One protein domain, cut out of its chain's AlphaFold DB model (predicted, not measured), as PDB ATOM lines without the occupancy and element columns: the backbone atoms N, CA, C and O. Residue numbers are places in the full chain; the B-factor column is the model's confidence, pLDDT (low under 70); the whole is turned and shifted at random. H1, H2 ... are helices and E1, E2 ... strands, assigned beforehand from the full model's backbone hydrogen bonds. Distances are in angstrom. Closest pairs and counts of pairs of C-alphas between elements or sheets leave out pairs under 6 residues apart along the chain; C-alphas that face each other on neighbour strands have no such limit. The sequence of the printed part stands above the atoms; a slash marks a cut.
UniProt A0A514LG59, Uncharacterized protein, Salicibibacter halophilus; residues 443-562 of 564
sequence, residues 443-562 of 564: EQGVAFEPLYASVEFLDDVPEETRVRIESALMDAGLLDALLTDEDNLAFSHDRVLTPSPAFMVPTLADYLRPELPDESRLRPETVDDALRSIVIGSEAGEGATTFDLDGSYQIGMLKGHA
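AT A GLANCE: This is residues 443 to 562 of the 564 residues of an uncharacterized protein of Salicibibacter halophilus (UniProt A0A514LG59). Little regular structure: in a mostly looped body, H1 covers one face of the three-strand sheet E5 E6 E7 at one end, and H2 packs beside strand pairs E1 E3 and E2 E4. Its 120 printed residues include, in order, E1 E2 H1 E3 E4 H2 E5 E6 E7, mixed, 44 residues in named elements, sheets antiparallel. It is compact, radius of gyration of the C-alphas 14.0 A, spans 40 by 32 by 27 A.

HOW THE PARTS SIT: E1, residues 448 to 450, is antiparallel to E3, residues 482 to 484; N 483 and O 449 are 2.9 A apart. E2, residues 455 to 457, is antiparallel to E4, residues 512 to 514; N 513 and O 456, 2.8 A. H2, residues 524 to 531, comes closest to E4 at C-alphas 527 and 514, 5.8 A. Hairpins E5, 545 to 547, E6, 552 to 555, and E7, 558 to 561, form a meander, antiparallel neighbours in turn; N 554 and O 546, N 555 and O 558, each 2.8 A. H1, residues 463 to 475, is on this sheet in two layers, height 7.2 A, closest C-alphas 472 and 553, 6.6 A. In both helices every O i to N i+4 pair is within hydrogen-bond range.

IN THESE COORDINATES: E1 starts at C-alpha 448 (36.472, 13.854, 2.780); H1 measures 18.2 A; E7 ends at C-alpha 561 (19.271, 36.011, -1.248).

THE WHOLE: The printed part has no cut; links E3 to E4 and H2 to E5 are long; residues 487 to 492 and 538 to 544 have pLDDT under 70.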
ATOM      1  N   GLU A 443      42.370  11.557  10.708       78.12
ATOM      2  CA  GLU A 443      43.017  10.563  11.581       78.12
ATOM      3  C   GLU A 443      42.243   9.230  11.652       78.12
ATOM      4  O   GLU A 443      42.851   8.176  11.847       78.12
ATOM      5  N   GLN A 444      40.919   9.255  11.461       74.88
ATOM      6  CA  GLN A 444      40.057   8.064  11.402       74.88
ATOM      7  C   GLN A 444      40.086   7.356  10.038       74.88
ATOM      8  O   GLN A 444      39.518   6.274   9.904       74.88
ATOM      9  N   GLY A 445      40.785   7.921   9.048       72.56
ATOM     10  CA  GLY A 445      40.936   7.337   7.715       72.56
ATOM     11  C   GLY A 445      39.748   7.569   6.781       72.56
ATOM     12  O   GLY A 445      39.702   6.946   5.721       72.56
ATOM     13  N   VAL A 446      38.823   8.458   7.151       77.75
ATOM     14  CA  VAL A 446      37.682   8.854   6.319       77.75
ATOM     15  C   VAL A 446      38.175   9.765   5.195       77.75
ATOM     16  O   VAL A 446      38.872  10.746   5.454       77.75
ATOM     17  N   ALA A 447      37.806   9.456   3.954       80.06
ATOM     18  CA  ALA A 447      38.024  10.352   2.822       80.06
ATOM     19  C   ALA A 447      36.954  11.451   2.835       80.06
ATOM     20  O   ALA A 447      35.764  11.141   2.801       80.06
ATOM     21  N   PHE A 448      37.371  12.713   2.899       81.44
ATOM     22  CA  PHE A 448      36.472  13.854   2.780       81.44
ATOM     23  C   PHE A 448      37.164  15.014   2.072       81.44
ATOM     24  O   PHE A 448      38.375  15.164   2.197       81.44
ATOM     25  N   GLU A 449      36.383  15.849   1.394       83.50
ATOM     26  CA  GLU A 449      36.837  17.112   0.805       83.50
ATOM     27  C   GLU A 449      35.728  18.165   0.933       83.50
ATOM     28  O   GLU A 449      34.544  17.815   0.838       83.50
ATOM     29  N   PRO A 450      36.060  19.449   1.156       84.94
ATOM     30  CA  PRO A 450      35.097  20.538   1.042       84.94
ATOM     31  C   PRO A 450      34.582  20.685  -0.395       84.94
ATOM     32  O   PRO A 450      35.331  20.487  -1.355       84.94
ATOM     33  N   LEU A 451      33.324  21.109  -0.547       83.25
ATOM     34  CA  LEU A 451      32.712  21.315  -1.861       83.25
ATOM     35  C   LEU A 451      33.532  22.285  -2.730       83.25
ATOM     36  O   LEU A 451      33.779  21.960  -3.883       83.25
ATOM     37  N   TYR A 452      34.013  23.412  -2.185       81.00
ATOM     38  CA  TYR A 452      34.782  24.421  -2.937       81.00
ATOM     39  C   TYR A 452      36.090  23.901  -3.539       81.00
ATOM     40  O   TYR A 452      36.551  24.438  -4.538       81.00
ATOM     41  N   ALA A 453      36.690  22.878  -2.927       82.38
ATOM     42  CA  ALA A 453      37.930  22.270  -3.394       82.38
ATOM     43  C   ALA A 453      37.684  21.085  -4.343       82.38
ATOM     44  O   ALA A 453      38.640  20.539  -4.882       82.38
ATOM     45  N   SER A 454      36.423  20.667  -4.508       80.44
ATOM     46  CA  SER A 454      36.030  19.441  -5.222       80.44
ATOM     47  C   SER A 454      35.269  19.702  -6.525       80.44
ATOM     48  O   SER A 454      34.801  18.758  -7.171       80.44
ATOM     49  N   VAL A 455      35.052  20.968  -6.885       84.00
ATOM     50  CA  VAL A 455      34.190  21.366  -8.003       84.00
ATOM     51  C   VAL A 455      34.822  22.500  -8.795       84.00
ATOM     52  O   VAL A 455      35.424  23.406  -8.229       84.00
ATOM     53  N   GLU A 456      34.600  22.488 -10.103       86.31
ATOM     54  CA  GLU A 456      35.034  23.547 -11.011       86.31
ATOM     55  C   GLU A 456      33.859  23.986 -11.888       86.31
ATOM     56  O   GLU A 456      33.030  23.169 -12.297       86.31
ATOM     57  N   PHE A 457      33.764  25.278 -12.197       85.69
ATOM     58  CA  PHE A 457      32.760  25.766 -13.144       85.69
ATOM     59  C   PHE A 457      33.040  25.256 -14.554       85.69
ATOM     60  O   PHE A 457      34.171  25.290 -15.031       85.69
ATOM     61  N   LEU A 458      31.984  24.838 -15.253       85.19
ATOM     62  CA  LEU A 458      32.072  24.546 -16.679       85.19
ATOM     63  C   LEU A 458      32.488  25.814 -17.444       85.19
ATOM     64  O   LEU A 458      32.017  26.920 -17.151       85.19
ATOM     65  N   ASP A 459      33.339  25.646 -18.459       79.75
ATOM     66  CA  ASP A 459      33.907  26.750 -19.248       79.75
ATOM     67  C   ASP A 459      32.828  27.672 -19.851       79.75
ATOM     68  O   ASP A 459      33.033  28.881 -19.974       79.75
ATOM     69  N   ASP A 460      31.651  27.114 -20.146       79.50
ATOM     70  CA  ASP A 460      30.524  27.784 -20.803       79.50
ATOM     71  C   ASP A 460      29.663  28.658 -19.860       79.50
ATOM     72  O   ASP A 460      28.743  29.341 -20.321       79.50
ATOM     73  N   VAL A 461      29.937  28.673 -18.546       82.94
ATOM     74  CA  VAL A 461      29.181  29.477 -17.563       82.94
ATOM     75  C   VAL A 461      29.719  30.916 -17.505       82.94
ATOM     76  O   VAL A 461      30.908  31.093 -17.223       82.94
ATOM     77  N   PRO A 462      28.886  31.960 -17.703       84.81
ATOM     78  CA  PRO A 462      29.312  33.361 -17.604       84.81
ATOM     79  C   PRO A 462      29.820  33.745 -16.209       84.81
ATOM     80  O   PRO A 462      29.251  33.320 -15.207       84.81
ATOM     81  N   GLU A 463      30.830  34.618 -16.136       81.12
ATOM     82  CA  GLU A 463      31.449  35.081 -14.877       81.12
ATOM     83  C   GLU A 463      30.426  35.658 -13.884       81.12
ATOM     84  O   GLU A 463      30.435  35.302 -12.711       81.12
ATOM     85  N   GLU A 464      29.463  36.452 -14.360       81.56
ATOM     86  CA  GLU A 464      28.388  37.000 -13.519       81.56
ATOM     87  C   GLU A 464      27.508  35.901 -12.896       81.56
ATOM     88  O   GLU A 464      27.043  36.030 -11.766       81.56
ATOM     89  N   THR A 465      27.292  34.795 -13.612       80.81
ATOM     90  CA  THR A 465      26.543  33.638 -13.107       80.81
ATOM     91  C   THR A 465      27.375  32.822 -12.118       80.81
ATOM     92  O   THR A 465      26.824  32.364 -11.120       80.81
ATOM     93  N   ARG A 466      28.694  32.693 -12.341       83.31
ATOM     94  CA  ARG A 466      29.618  32.028 -11.403       83.31
ATOM     95  C   ARG A 466      29.609  32.725 -10.049       83.31
ATOM     96  O   ARG A 466      29.328  32.075  -9.051       83.31
ATOM     97  N   VAL A 467      29.789  34.049 -10.049       83.25
ATOM     98  CA  VAL A 467      29.777  34.884  -8.837       83.25
ATOM     99  C   VAL A 467      28.466  34.717  -8.065       83.25
ATOM    100  O   VAL A 467      28.477  34.493  -6.862       83.25
ATOM    101  N   ARG A 468      27.313  34.745  -8.744       83.31
ATOM    102  CA  ARG A 468      26.008  34.598  -8.073       83.31
ATOM    103  C   ARG A 468      25.792  33.213  -7.468       83.31
ATOM    104  O   ARG A 468      25.266  33.119  -6.361       83.31
ATOM    105  N   ILE A 469      26.175  32.153  -8.183       82.06
ATOM    106  CA  ILE A 469      26.076  30.776  -7.680       82.06
ATOM    107  C   ILE A 469      27.030  30.590  -6.496       82.06
ATOM    108  O   ILE A 469      26.625  30.056  -5.468       82.06
ATOM    109  N   GLU A 470      28.265  31.071  -6.609       84.38
ATOM    110  CA  GLU A 470      29.278  31.001  -5.555       84.38
ATOM    111  C   GLU A 470      28.834  31.747  -4.292       84.38
ATOM    112  O   GLU A 470      28.804  31.156  -3.211       84.38
ATOM    113  N   SER A 471      28.375  32.994  -4.427       81.56
ATOM    114  CA  SER A 471      27.845  33.785  -3.313       81.56
ATOM    115  C   SER A 471      26.631  33.116  -2.661       81.56
ATOM    116  O   SER A 471      26.522  33.098  -1.433       81.56
ATOM    117  N   ALA A 472      25.739  32.502  -3.449       83.12
ATOM    118  CA  ALA A 472      24.600  31.750  -2.922       83.12
ATOM    119  C   ALA A 472      25.028  30.482  -2.166       83.12
ATOM    120  O   ALA A 472      24.507  30.213  -1.082       83.12
ATOM    121  N   LEU A 473      26.000  29.727  -2.684       82.94
ATOM    122  CA  LEU A 473      26.558  28.544  -2.018       82.94
ATOM    123  C   LEU A 473      27.340  28.910  -0.746       82.94
ATOM    124  O   LEU A 473      27.299  28.153   0.232       82.94
ATOM    125  N   MET A 474      28.024  30.057  -0.737       82.19
ATOM    126  CA  MET A 474      28.765  30.575   0.413       82.19
ATOM    127  C   MET A 474      27.817  31.027   1.530       82.19
ATOM    128  O   MET A 474      27.983  30.593   2.671       82.19
ATOM    129  N   ASP A 475      26.787  31.820   1.214       81.56
ATOM    130  CA  ASP A 475      25.801  32.303   2.194       81.56
ATOM    131  C   ASP A 475      24.932  31.155   2.750       81.56
ATOM    132  O   ASP A 475      24.666  31.073   3.950       81.56
ATOM    133  N   ALA A 476      24.594  30.173   1.905       79.56
ATOM    134  CA  ALA A 476      23.956  28.920   2.320       79.56
ATOM    135  C   ALA A 476      24.859  28.043   3.220       79.56
ATOM    136  O   ALA A 476      24.380  27.156   3.947       79.56
ATOM    137  N   GLY A 477      26.173  28.283   3.186       79.50
ATOM    138  CA  GLY A 477      27.200  27.491   3.856       79.50
ATOM    139  C   GLY A 477      27.310  26.066   3.314       79.50
ATOM    140  O   GLY A 477      27.568  25.146   4.090       79.50
ATOM    141  N   LEU A 478      27.054  25.887   2.013       82.25
ATOM    142  CA  LEU A 478      27.280  24.634   1.285       82.25
ATOM    143  C   LEU A 478      28.671  24.586   0.647       82.25
ATOM    144  O   LEU A 478      29.205  23.500   0.469       82.25
ATOM    145  N   LEU A 479      29.267  25.745   0.344       81.38
ATOM    146  CA  LEU A 479      30.585  25.844  -0.293       81.38
ATOM    147  C   LEU A 479      31.700  25.205   0.559       81.38
ATOM    148  O   LEU A 479      32.577  24.532   0.035       81.38
ATOM    149  N   ASP A 480      31.614  25.340   1.884       80.19
ATOM    150  CA  ASP A 480      32.524  24.709   2.854       80.19
ATOM    151  C   ASP A 480      31.955  23.403   3.454       80.19
ATOM    152  O   ASP A 480      32.454  22.904   4.458       80.19
ATOM    153  N   ALA A 481      30.882  22.838   2.890       83.00
ATOM    154  CA  ALA A 481      30.341  21.566   3.367       83.00
ATOM    155  C   ALA A 481      31.171  20.386   2.840       83.00
ATOM    156  O   ALA A 481      31.646  20.404   1.706       83.00
ATOM    157  N   LEU A 482      31.327  19.351   3.666       84.38
ATOM    158  CA  LEU A 482      32.118  18.171   3.342       84.38
ATOM    159  C   LEU A 482      31.348  17.171   2.479       84.38
ATOM    160  O   LEU A 482      30.181  16.865   2.743       84.38
ATOM    161  N   LEU A 483      32.051  16.593   1.514       80.06
ATOM    162  CA  LEU A 483      31.647  15.417   0.753       80.06
ATOM    163  C   LEU A 483      32.379  14.191   1.300       80.06
ATOM    164  O   LEU A 483      33.569  14.266   1.587       80.06
ATOM    165  N   THR A 484      31.676  13.071   1.465       81.19
ATOM    166  CA  THR A 484      32.239  11.802   1.955       81.19
ATOM    167  C   THR A 484      31.570  10.620   1.266       81.19
ATOM    168  O   THR A 484      30.399  10.691   0.901       81.19
ATOM    169  N   ASP A 485      32.317   9.529   1.101       75.25
ATOM    170  CA  ASP A 485      31.831   8.259   0.547       75.25
ATOM    171  C   ASP A 485      31.041   7.405   1.559       75.25
ATOM    172  O   ASP A 485      30.491   6.362   1.196       75.25
ATOM    173  N   GLU A 486      31.002   7.807   2.833       73.06
ATOM    174  CA  GLU A 486      30.345   7.056   3.904       73.06
ATOM    175  C   GLU A 486      28.969   7.646   4.269       73.06
ATOM    176  O   GLU A 486      28.867   8.697   4.899       73.06
ATOM    177  N   ASP A 487      27.898   6.906   3.964       60.88
ATOM    178  CA  ASP A 487      26.499   7.346   4.134       60.88
ATOM    179  C   ASP A 487      26.043   7.569   5.596       60.88
ATOM    180  O   ASP A 487      24.945   8.069   5.833       60.88
ATOM    181  N   ASN A 488      26.829   7.154   6.600       60.88
ATOM    182  CA  ASN A 488      26.381   7.082   8.001       60.88
ATOM    183  C   ASN A 488      27.457   7.483   9.034       60.88
ATOM    184  O   ASN A 488      27.588   6.870  10.098       60.88
ATOM    185  N   LEU A 489      28.229   8.528   8.734       65.00
ATOM    186  CA  LEU A 489      29.214   9.099   9.657       65.00
ATOM    187  C   LEU A 489      28.574   9.986  10.732       65.00
ATOM    188  O   LEU A 489      27.787  10.887  10.444       65.00
ATOM    189  N   ALA A 490      28.986   9.793  11.985       65.19
ATOM    190  CA  ALA A 490      28.699  10.738  13.058       65.19
ATOM    191  C   ALA A 490      29.735  11.873  13.036       65.19
ATOM    192  O   ALA A 490      30.870  11.688  13.472       65.19
ATOM    193  N   PHE A 491      29.346  13.052  12.554       68.62
ATOM    194  CA  PHE A 491      30.191  14.249  12.553       68.62
ATOM    195  C   PHE A 491      29.811  15.212  13.687       68.62
ATOM    196  O   PHE A 491      28.683  15.233  14.181       68.62
ATOM    197  N   SER A 492      30.776  16.020  14.126       67.50
ATOM    198  CA  SER A 492      30.585  17.041  15.162       67.50
ATOM    199  C   SER A 492      31.201  18.355  14.702       67.50
ATOM    200  O   SER A 492      32.329  18.331  14.226       67.50
ATOM    201  N   HIS A 493      30.511  19.479  14.905       71.06
ATOM    202  CA  HIS A 493      31.009  20.830  14.587       71.06
ATOM    203  C   HIS A 493      31.306  21.102  13.094       71.06
ATOM    204  O   HIS A 493      31.993  22.076  12.783       71.06
ATOM    205  N   ASP A 494      30.754  20.288  12.187       78.12
ATOM    206  CA  ASP A 494      30.894  20.435  10.730       78.12
ATOM    207  C   ASP A 494      29.590  20.075   9.988       78.12
ATOM    208  O   ASP A 494      28.615  19.650  10.619       78.12
ATOM    209  N   ARG A 495      29.550  20.278   8.667       80.75
ATOM    210  CA  ARG A 495      28.397  20.031   7.785       80.75
ATOM    211  C   ARG A 495      28.798  19.026   6.707       80.75
ATOM    212  O   ARG A 495      29.817  19.216   6.058       80.75
ATOM    213  N   VAL A 496      27.984  17.993   6.495       81.38
ATOM    214  CA  VAL A 496      28.200  16.973   5.456       81.38
ATOM    215  C   VAL A 496      27.030  16.996   4.476       81.38
ATOM    216  O   VAL A 496      25.874  17.076   4.897       81.38
ATOM    217  N   LEU A 497      27.326  16.933   3.179       80.75
ATOM    218  CA  LEU A 497      26.330  16.783   2.122       80.75
ATOM    219  C   LEU A 497      26.060  15.296   1.892       80.75
ATOM    220  O   LEU A 497      26.911  14.577   1.382       80.75
ATOM    221  N   THR A 498      24.865  14.838   2.255       78.44
ATOM    222  CA  THR A 498      24.379  13.492   1.912       78.44
ATOM    223  C   THR A 498      23.740  13.508   0.520       78.44
ATOM    224  O   THR A 498      22.732  14.205   0.352       78.44
ATOM    225  N   PRO A 499      24.269  12.756  -0.463       78.81
ATOM    226  CA  PRO A 499      23.704  12.724  -1.807       78.81
ATOM    227  C   PRO A 499      22.289  12.126  -1.835       78.81
ATOM    228  O   PRO A 499      22.019  11.055  -1.294       78.81
ATOM    229  N   SER A 500      21.373  12.818  -2.503       80.12
ATOM    230  CA  SER A 500      20.027  12.376  -2.865       80.12
ATOM    231  C   SER A 500      19.719  12.862  -4.294       80.12
ATOM    232  O   SER A 500      18.974  13.837  -4.452       80.12
ATOM    233  N   PRO A 501      20.287  12.218  -5.336       78.19
ATOM    234  CA  PRO A 501      20.234  12.712  -6.712       78.19
ATOM    235  C   PRO A 501      18.800  12.900  -7.219       78.19
ATOM    236  O   PRO A 501      17.983  11.974  -7.181       78.19
ATOM    237  N   ALA A 502      18.498  14.094  -7.726       77.50
ATOM    238  CA  ALA A 502      17.235  14.384  -8.388       77.50
ATOM    239  C   ALA A 502      17.365  14.128  -9.898       77.50
ATOM    240  O   ALA A 502      18.325  14.551 -10.540       77.50
ATOM    241  N   PHE A 503      16.390  13.434 -10.487       73.38
ATOM    242  CA  PHE A 503      16.364  13.142 -11.924       73.38
ATOM    243  C   PHE A 503      15.267  13.949 -12.618       73.38
ATOM    244  O   PHE A 503      14.187  14.131 -12.062       73.38
ATOM    245  N   MET A 504      15.519  14.354 -13.869       70.31
ATOM    246  CA  MET A 504      14.577  15.108 -14.717       70.31
ATOM    247  C   MET A 504      14.271  16.541 -14.231       70.31
ATOM    248  O   MET A 504      13.211  17.078 -14.551       70.31
ATOM    249  N   VAL A 505      15.199  17.164 -13.498       78.38
ATOM    250  CA  VAL A 505      15.177  18.582 -13.088       78.38
ATOM    251  C   VAL A 505      16.559  19.214 -13.322       78.38
ATOM    252  O   VAL A 505      17.537  18.467 -13.310       78.38
ATOM    253  N   PRO A 506      16.671  20.540 -13.540       80.00
ATOM    254  CA  PRO A 506      17.968  21.212 -13.609       80.00
ATOM    255  C   PRO A 506      18.671  21.171 -12.248       80.00
ATOM    256  O   PRO A 506      18.036  21.384 -11.211       80.00
ATOM    257  N   THR A 507      19.971  20.889 -12.231       85.06
ATOM    258  CA  THR A 507      20.753  20.727 -10.992       85.06
ATOM    259  C   THR A 507      22.078  21.464 -11.074       85.06
ATOM    260  O   THR A 507      22.481  21.944 -12.131       85.06
ATOM    261  N   LEU A 508      22.790  21.539  -9.953       83.69
ATOM    262  CA  LEU A 508      24.105  22.168  -9.892       83.69
ATOM    263  C   LEU A 508      25.146  21.474 -10.796       83.69
ATOM    264  O   LEU A 508      26.081  22.128 -11.252       83.69
ATOM    265  N   ALA A 509      24.927  20.202 -11.148       82.62
ATOM    266  CA  ALA A 509      25.730  19.458 -12.127       82.62
ATOM    267  C   ALA A 509      25.645  20.016 -13.567       82.62
ATOM    268  O   ALA A 509      26.479  19.683 -14.404       82.62
ATOM    269  N   ASP A 510      24.666  20.879 -13.871       82.25
ATOM    270  CA  ASP A 510      24.574  21.564 -15.169       82.25
ATOM    271  C   ASP A 510      25.540  22.765 -15.277       82.25
ATOM    272  O   ASP A 510      25.736  23.299 -16.369       82.25
ATOM    273  N   TYR A 511      26.140  23.200 -14.159       84.00
ATOM    274  CA  TYR A 511      27.018  24.382 -14.078       84.00
ATOM    275  C   TYR A 511      28.405  24.070 -13.507       84.00
ATOM    276  O   TYR A 511      29.377  24.738 -13.865       84.00
ATOM    277  N   LEU A 512      28.499  23.074 -12.626       85.94
ATOM    278  CA  LEU A 512      29.733  22.625 -11.987       85.94
ATOM    279  C   LEU A 512      30.076  21.206 -12.447       85.94
ATOM    280  O   LEU A 512      29.197  20.348 -12.536       85.94
ATOM    281  N   ARG A 513      31.363  20.951 -12.698       85.56
ATOM    282  CA  ARG A 513      31.917  19.608 -12.898       85.56
ATOM    283  C   ARG A 513      32.693  19.164 -11.656       85.56
ATOM    284  O   ARG A 513      33.328  20.006 -11.023       85.56
ATOM    285  N   PRO A 514      32.696  17.862 -11.322       85.19
ATOM    286  CA  PRO A 514      33.620  17.324 -10.333       85.19
ATOM    287  C   PRO A 514      35.077  17.544 -10.761       85.19
ATOM    288  O   PRO A 514      35.482  17.075 -11.828       85.19
ATOM    289  N   GLU A 515      35.863  18.209  -9.919       84.12
ATOM    290  CA  GLU A 515      37.319  18.311 -10.043       84.12
ATOM    291  C   GLU A 515      37.919  18.058  -8.661       84.12
ATOM    292  O   GLU A 515      37.818  18.883  -7.761       84.12
ATOM    293  N   LEU A 516      38.477  16.865  -8.468       79.00
ATOM    294  CA  LEU A 516      39.074  16.474  -7.196       79.00
ATOM    295  C   LEU A 516      40.573  16.805  -7.194       79.00
ATOM    296  O   LEU A 516      41.230  16.589  -8.217       79.00
ATOM    297  N   PRO A 517      41.143  17.236  -6.054       76.81
ATOM    298  CA  PRO A 517      42.587  17.372  -5.905       76.81
ATOM    299  C   PRO A 517      43.307  16.044  -6.181       76.81
ATOM    300  O   PRO A 517      42.800  14.979  -5.825       76.81
ATOM    301  N   ASP A 518      44.524  16.098  -6.735       70.06
ATOM    302  CA  ASP A 518      45.328  14.910  -7.094       70.06
ATOM    303  C   ASP A 518      45.548  13.923  -5.922       70.06
ATOM    304  O   ASP A 518      45.795  12.733  -6.132       70.06
ATOM    305  N   GLU A 519      45.471  14.406  -4.679       70.31
ATOM    306  CA  GLU A 519      45.662  13.618  -3.453       70.31
ATOM    307  C   GLU A 519      44.355  13.060  -2.859       70.31
ATOM    308  O   GLU A 519      44.392  12.316  -1.869       70.31
ATOM    309  N   SER A 520      43.205  13.386  -3.455       75.44
ATOM    310  CA  SER A 520      41.904  13.022  -2.908       75.44
ATOM    311  C   SER A 520      41.602  11.531  -3.057       75.44
ATOM    312  O   SER A 520      41.938  10.878  -4.047       75.44
ATOM    313  N   ARG A 521      40.935  10.971  -2.044       75.00
ATOM    314  CA  ARG A 521      40.504   9.561  -2.005       75.00
ATOM    315  C   ARG A 521      39.010   9.382  -2.270       75.00
ATOM    316  O   ARG A 521      38.531   8.253  -2.180       75.00
ATOM    317  N   LEU A 522      38.297  10.472  -2.557       80.12
ATOM    318  CA  LEU A 522      36.876  10.453  -2.886       80.12
ATOM    319  C   LEU A 522      36.635   9.923  -4.296       80.12
ATOM    320  O   LEU A 522      37.426  10.137  -5.216       80.12
ATOM    321  N   ARG A 523      35.499   9.257  -4.478       80.81
ATOM    322  CA  ARG A 523      35.014   8.877  -5.806       80.81
ATOM    323  C   ARG A 523      34.415  10.093  -6.529       80.81
ATOM    324  O   ARG A 523      33.550  10.755  -5.949       80.81
ATOM    325  N   PRO A 524      34.793  10.371  -7.794       80.62
ATOM    326  CA  PRO A 524      34.182  11.441  -8.589       80.62
ATOM    327  C   PRO A 524      32.657  11.314  -8.697       80.62
ATOM    328  O   PRO A 524      31.956  12.320  -8.760       80.62
ATOM    329  N   GLU A 525      32.136  10.083  -8.672       81.50
ATOM    330  CA  GLU A 525      30.698   9.811  -8.702       81.50
ATOM    331  C   GLU A 525      29.964  10.398  -7.488       81.50
ATOM    332  O   GLU A 525      28.850  10.884  -7.631       81.50
ATOM    333  N   THR A 526      30.592  10.425  -6.312       81.44
ATOM    334  CA  THR A 526      29.997  10.965  -5.079       81.44
ATOM    335  C   THR A 526      29.861  12.484  -5.137       81.44
ATOM    336  O   THR A 526      28.882  13.045  -4.642       81.44
ATOM    337  N   VAL A 527      30.820  13.154  -5.782       81.81
ATOM    338  CA  VAL A 527      30.758  14.595  -6.050       81.81
ATOM    339  C   VAL A 527      29.667  14.891  -7.082       81.81
ATOM    340  O   VAL A 527      28.850  15.782  -6.859       81.81
ATOM    341  N   ASP A 528      29.594  14.117  -8.172       83.88
ATOM    342  CA  ASP A 528      28.543  14.258  -9.194       83.88
ATOM    343  C   ASP A 528      27.142  14.027  -8.600       83.88
ATOM    344  O   ASP A 528      26.224  14.817  -8.823       83.88
ATOM    345  N   ASP A 529      26.979  12.995  -7.770       83.06
ATOM    346  CA  ASP A 529      25.724  12.691  -7.081       83.06
ATOM    347  C   ASP A 529      25.318  13.821  -6.122       83.06
ATOM    348  O   ASP A 529      24.140  14.193  -6.060       83.06
ATOM    349  N   ALA A 530      26.272  14.424  -5.407       82.50
ATOM    350  CA  ALA A 530      26.012  15.585  -4.558       82.50
ATOM    351  C   ALA A 530      25.604  16.824  -5.373       82.50
ATOM    352  O   ALA A 530      24.643  17.506  -5.007       82.50
ATOM    353  N   LEU A 531      26.252  17.081  -6.513       83.88
ATOM    354  CA  LEU A 531      25.882  18.164  -7.432       83.88
ATOM    355  C   LEU A 531      24.472  17.963  -8.018       83.88
ATOM    356  O   LEU A 531      23.689  18.911  -8.090       83.88
ATOM    357  N   ARG A 532      24.093  16.721  -8.348       83.75
ATOM    358  CA  ARG A 532      22.731  16.351  -8.794       83.75
ATOM    359  C   ARG A 532      21.676  16.400  -7.688       83.75
ATOM    360  O   ARG A 532      20.481  16.302  -7.963       83.75
ATOM    361  N   SER A 533      22.093  16.509  -6.432       81.69
ATOM    362  CA  SER A 533      21.184  16.608  -5.281       81.69
ATOM    363  C   SER A 533      20.724  18.042  -5.023       81.69
ATOM    364  O   SER A 533      19.733  18.262  -4.325       81.69
ATOM    365  N   ILE A 534      21.437  19.023  -5.580       82.44
ATOM    366  CA  ILE A 534      21.151  20.447  -5.423       82.44
ATOM    367  C   ILE A 534      20.407  20.924  -6.671       82.44
ATOM    368  O   ILE A 534      20.968  20.979  -7.764       82.44
ATOM    369  N   VAL A 535      19.124  21.248  -6.512       82.00
ATOM    370  CA  VAL A 535      18.239  21.620  -7.625       82.00
ATOM    371  C   VAL A 535      18.390  23.104  -7.949       82.00
ATOM    372  O   VAL A 535      18.467  23.939  -7.045       82.00
ATOM    373  N   ILE A 536      18.382  23.438  -9.240       77.62
ATOM    374  CA  ILE A 536      18.369  24.818  -9.726       77.62
ATOM    375  C   ILE A 536      16.997  25.126 -10.337       77.62
ATOM    376  O   ILE A 536      16.571  24.481 -11.294       77.62
ATOM    377  N   GLY A 537      16.300  26.117  -9.780       71.25
ATOM    378  CA  GLY A 537      14.974  26.559 -10.216       71.25
ATOM    379  C   GLY A 537      13.899  26.535  -9.122       71.25
ATOM    380  O   GLY A 537      14.102  26.072  -8.000       71.25
ATOM    381  N   SER A 538      12.723  27.070  -9.457       58.72
ATOM    382  CA  SER A 538      11.643  27.382  -8.508       58.72
ATOM    383  C   SER A 538      10.634  26.252  -8.253       58.72
ATOM    384  O   SER A 538       9.786  26.384  -7.367       58.72
ATOM    385  N   GLU A 539      10.719  25.135  -8.977       56.00
ATOM    386  CA  GLU A 539       9.820  23.989  -8.810       56.00
ATOM    387  C   GLU A 539      10.510  22.854  -8.053       56.00
ATOM    388  O   GLU A 539      11.162  21.995  -8.643       56.00
ATOM    389  N   ALA A 540      10.329  22.815  -6.734       53.06
ATOM    390  CA  ALA A 540      10.719  21.655  -5.946       53.06
ATOM    391  C   ALA A 540       9.627  21.243  -4.953       53.06
ATOM    392  O   ALA A 540       8.895  22.075  -4.414       53.06
ATOM    393  N   GLY A 541       9.502  19.930  -4.748       56.28
ATOM    394  CA  GLY A 541       8.589  19.343  -3.767       56.28
ATOM    395  C   GLY A 541       8.939  19.743  -2.328       56.28
ATOM    396  O   GLY A 541      10.037  20.227  -2.051       56.28
ATOM    397  N   GLU A 542       7.994  19.544  -1.403       52.22
ATOM    398  CA  GLU A 542       8.169  19.859   0.023       52.22
ATOM    399  C   GLU A 542       9.484  19.268   0.576       52.22
ATOM    400  O   GLU A 542       9.641  18.053   0.652       52.22
ATOM    401  N   GLY A 543      10.424  20.139   0.973       56.94
ATOM    402  CA  GLY A 543      11.658  19.765   1.679       56.94
ATOM    403  C   GLY A 543      12.969  19.797   0.877       56.94
ATOM    404  O   GLY A 543      14.010  19.514   1.462       56.94
ATOM    405  N   ALA A 544      12.958  20.152  -0.411       66.00
ATOM    406  CA  ALA A 544      14.174  20.213  -1.230       66.00
ATOM    407  C   ALA A 544      15.012  21.493  -1.010       66.00
ATOM    408  O   ALA A 544      14.484  22.538  -0.619       66.00
ATOM    409  N   THR A 545      16.317  21.404  -1.288       73.12
ATOM    410  CA  THR A 545      17.226  22.560  -1.346       73.12
ATOM    411  C   THR A 545      17.282  23.082  -2.780       73.12
ATOM    412  O   THR A 545      17.650  22.322  -3.678       73.12
ATOM    413  N   THR A 546      16.911  24.347  -2.998       79.12
ATOM    414  CA  THR A 546      16.872  24.974  -4.326       79.12
ATOM    415  C   THR A 546      17.705  26.246  -4.396       79.12
ATOM    416  O   THR A 546      17.764  27.018  -3.438       79.12
ATOM    417  N   PHE A 547      18.315  26.478  -5.555       80.38
ATOM    418  CA  PHE A 547      19.048  27.697  -5.895       80.38
ATOM    419  C   PHE A 547      18.492  28.292  -7.188       80.38
ATOM    420  O   PHE A 547      18.023  27.560  -8.055       80.38
ATOM    421  N   ASP A 548      18.530  29.611  -7.334       80.25
ATOM    422  CA  ASP A 548      18.134  30.306  -8.560       80.25
ATOM    423  C   ASP A 548      19.294  31.174  -9.080       80.25
ATOM    424  O   ASP A 548      20.202  31.559  -8.341       80.25
ATOM    425  N   LEU A 549      19.279  31.478 -10.379       75.75
ATOM    426  CA  LEU A 549      20.340  32.212 -11.085       75.75
ATOM    427  C   LEU A 549      20.399  33.704 -10.707       75.75
ATOM    428  O   LEU A 549      21.296  34.439 -11.136       75.75
ATOM    429  N   ASP A 550      19.433  34.177  -9.920       75.69
ATOM    430  CA  ASP A 550      19.412  35.520  -9.348       75.69
ATOM    431  C   ASP A 550      20.152  35.622  -7.998       75.69
ATOM    432  O   ASP A 550      20.356  36.733  -7.517       75.69
ATOM    433  N   GLY A 551      20.625  34.500  -7.437       71.88
ATOM    434  CA  GLY A 551      21.284  34.444  -6.125       71.88
ATOM    435  C   GLY A 551      20.329  34.131  -4.966       71.88
ATOM    436  O   GLY A 551      20.755  34.098  -3.806       71.88
ATOM    437  N   SER A 552      19.048  33.881  -5.253       80.81
ATOM    438  CA  SER A 552      18.080  33.377  -4.279       80.81
ATOM    439  C   SER A 552      18.314  31.896  -3.992       80.81
ATOM    440  O   SER A 552      18.566  31.099  -4.895       80.81
ATOM    441  N   TYR A 553      18.169  31.499  -2.731       82.44
ATOM    442  CA  TYR A 553      18.254  30.096  -2.330       82.44
ATOM    443  C   TYR A 553      17.216  29.745  -1.267       82.44
ATOM    444  O   TYR A 553      16.773  30.589  -0.481       82.44
ATOM    445  N   GLN A 554      16.826  28.474  -1.227       81.00
ATOM    446  CA  GLN A 554      15.947  27.916  -0.212       81.00
ATOM    447  C   GLN A 554      16.518  26.597   0.318       81.00
ATOM    448  O   GLN A 554      16.773  25.678  -0.450       81.00
ATOM    449  N   ILE A 555      16.660  26.475   1.638       78.62
ATOM    450  CA  ILE A 555      17.053  25.241   2.335       78.62
ATOM    451  C   ILE A 555      15.917  24.867   3.287       78.62
ATOM    452  O   ILE A 555      15.766  25.456   4.363       78.62
ATOM    453  N   GLY A 556      15.069  23.914   2.891       76.56
ATOM    454  CA  GLY A 556      13.888  23.539   3.671       76.56
ATOM    455  C   GLY A 556      12.950  24.733   3.905       76.56
ATOM    456  O   GLY A 556      12.270  25.186   2.984       76.56
ATOM    457  N   MET A 557      12.908  25.250   5.141       71.38
ATOM    458  CA  MET A 557      12.086  26.413   5.524       71.38
ATOM    459  C   MET A 557      12.810  27.766   5.405       71.38
ATOM    460  O   MET A 557      12.170  28.809   5.535       71.38
ATOM    461  N   LEU A 558      14.131  27.765   5.203       75.12
ATOM    462  CA  LEU A 558      14.954  28.970   5.156       75.12
ATOM    463  C   LEU A 558      15.052  29.476   3.717       75.12
ATOM    464  O   LEU A 558      15.411  28.704   2.837       75.12
ATOM    465  N   LYS A 559      14.741  30.754   3.486       78.75
ATOM    466  CA  LYS A 559      14.933  31.448   2.205       78.75
ATOM    467  C   LYS A 559      15.925  32.587   2.396       78.75
ATOM    468  O   LYS A 559      15.762  33.362   3.338       78.75
ATOM    469  N   GLY A 560      16.898  32.690   1.505       77.38
ATOM    470  CA  GLY A 560      17.901  33.748   1.489       77.38
ATOM    471  C   GLY A 560      18.110  34.296   0.081       77.38
ATOM    472  O   GLY A 560      17.629  33.727  -0.897       77.38
ATOM    473  N   HIS A 561      18.801  35.426  -0.000       82.38
ATOM    474  CA  HIS A 561      19.271  36.011  -1.248       82.38
ATOM    475  C   HIS A 561      20.687  36.507  -0.994       82.38
ATOM    476  O   HIS A 561      20.883  37.410  -0.177       82.38
ATOM    477  N   ALA A 562      21.660  35.904  -1.665       78.25
ATOM    478  CA  ALA A 562      23.054  36.267  -1.488       78.25
ATOM    479  C   ALA A 562      23.349  37.640  -2.103       78.25
ATOM    480  O   ALA A 562      22.693  38.078  -3.052       78.25
TER     481      ALA A 562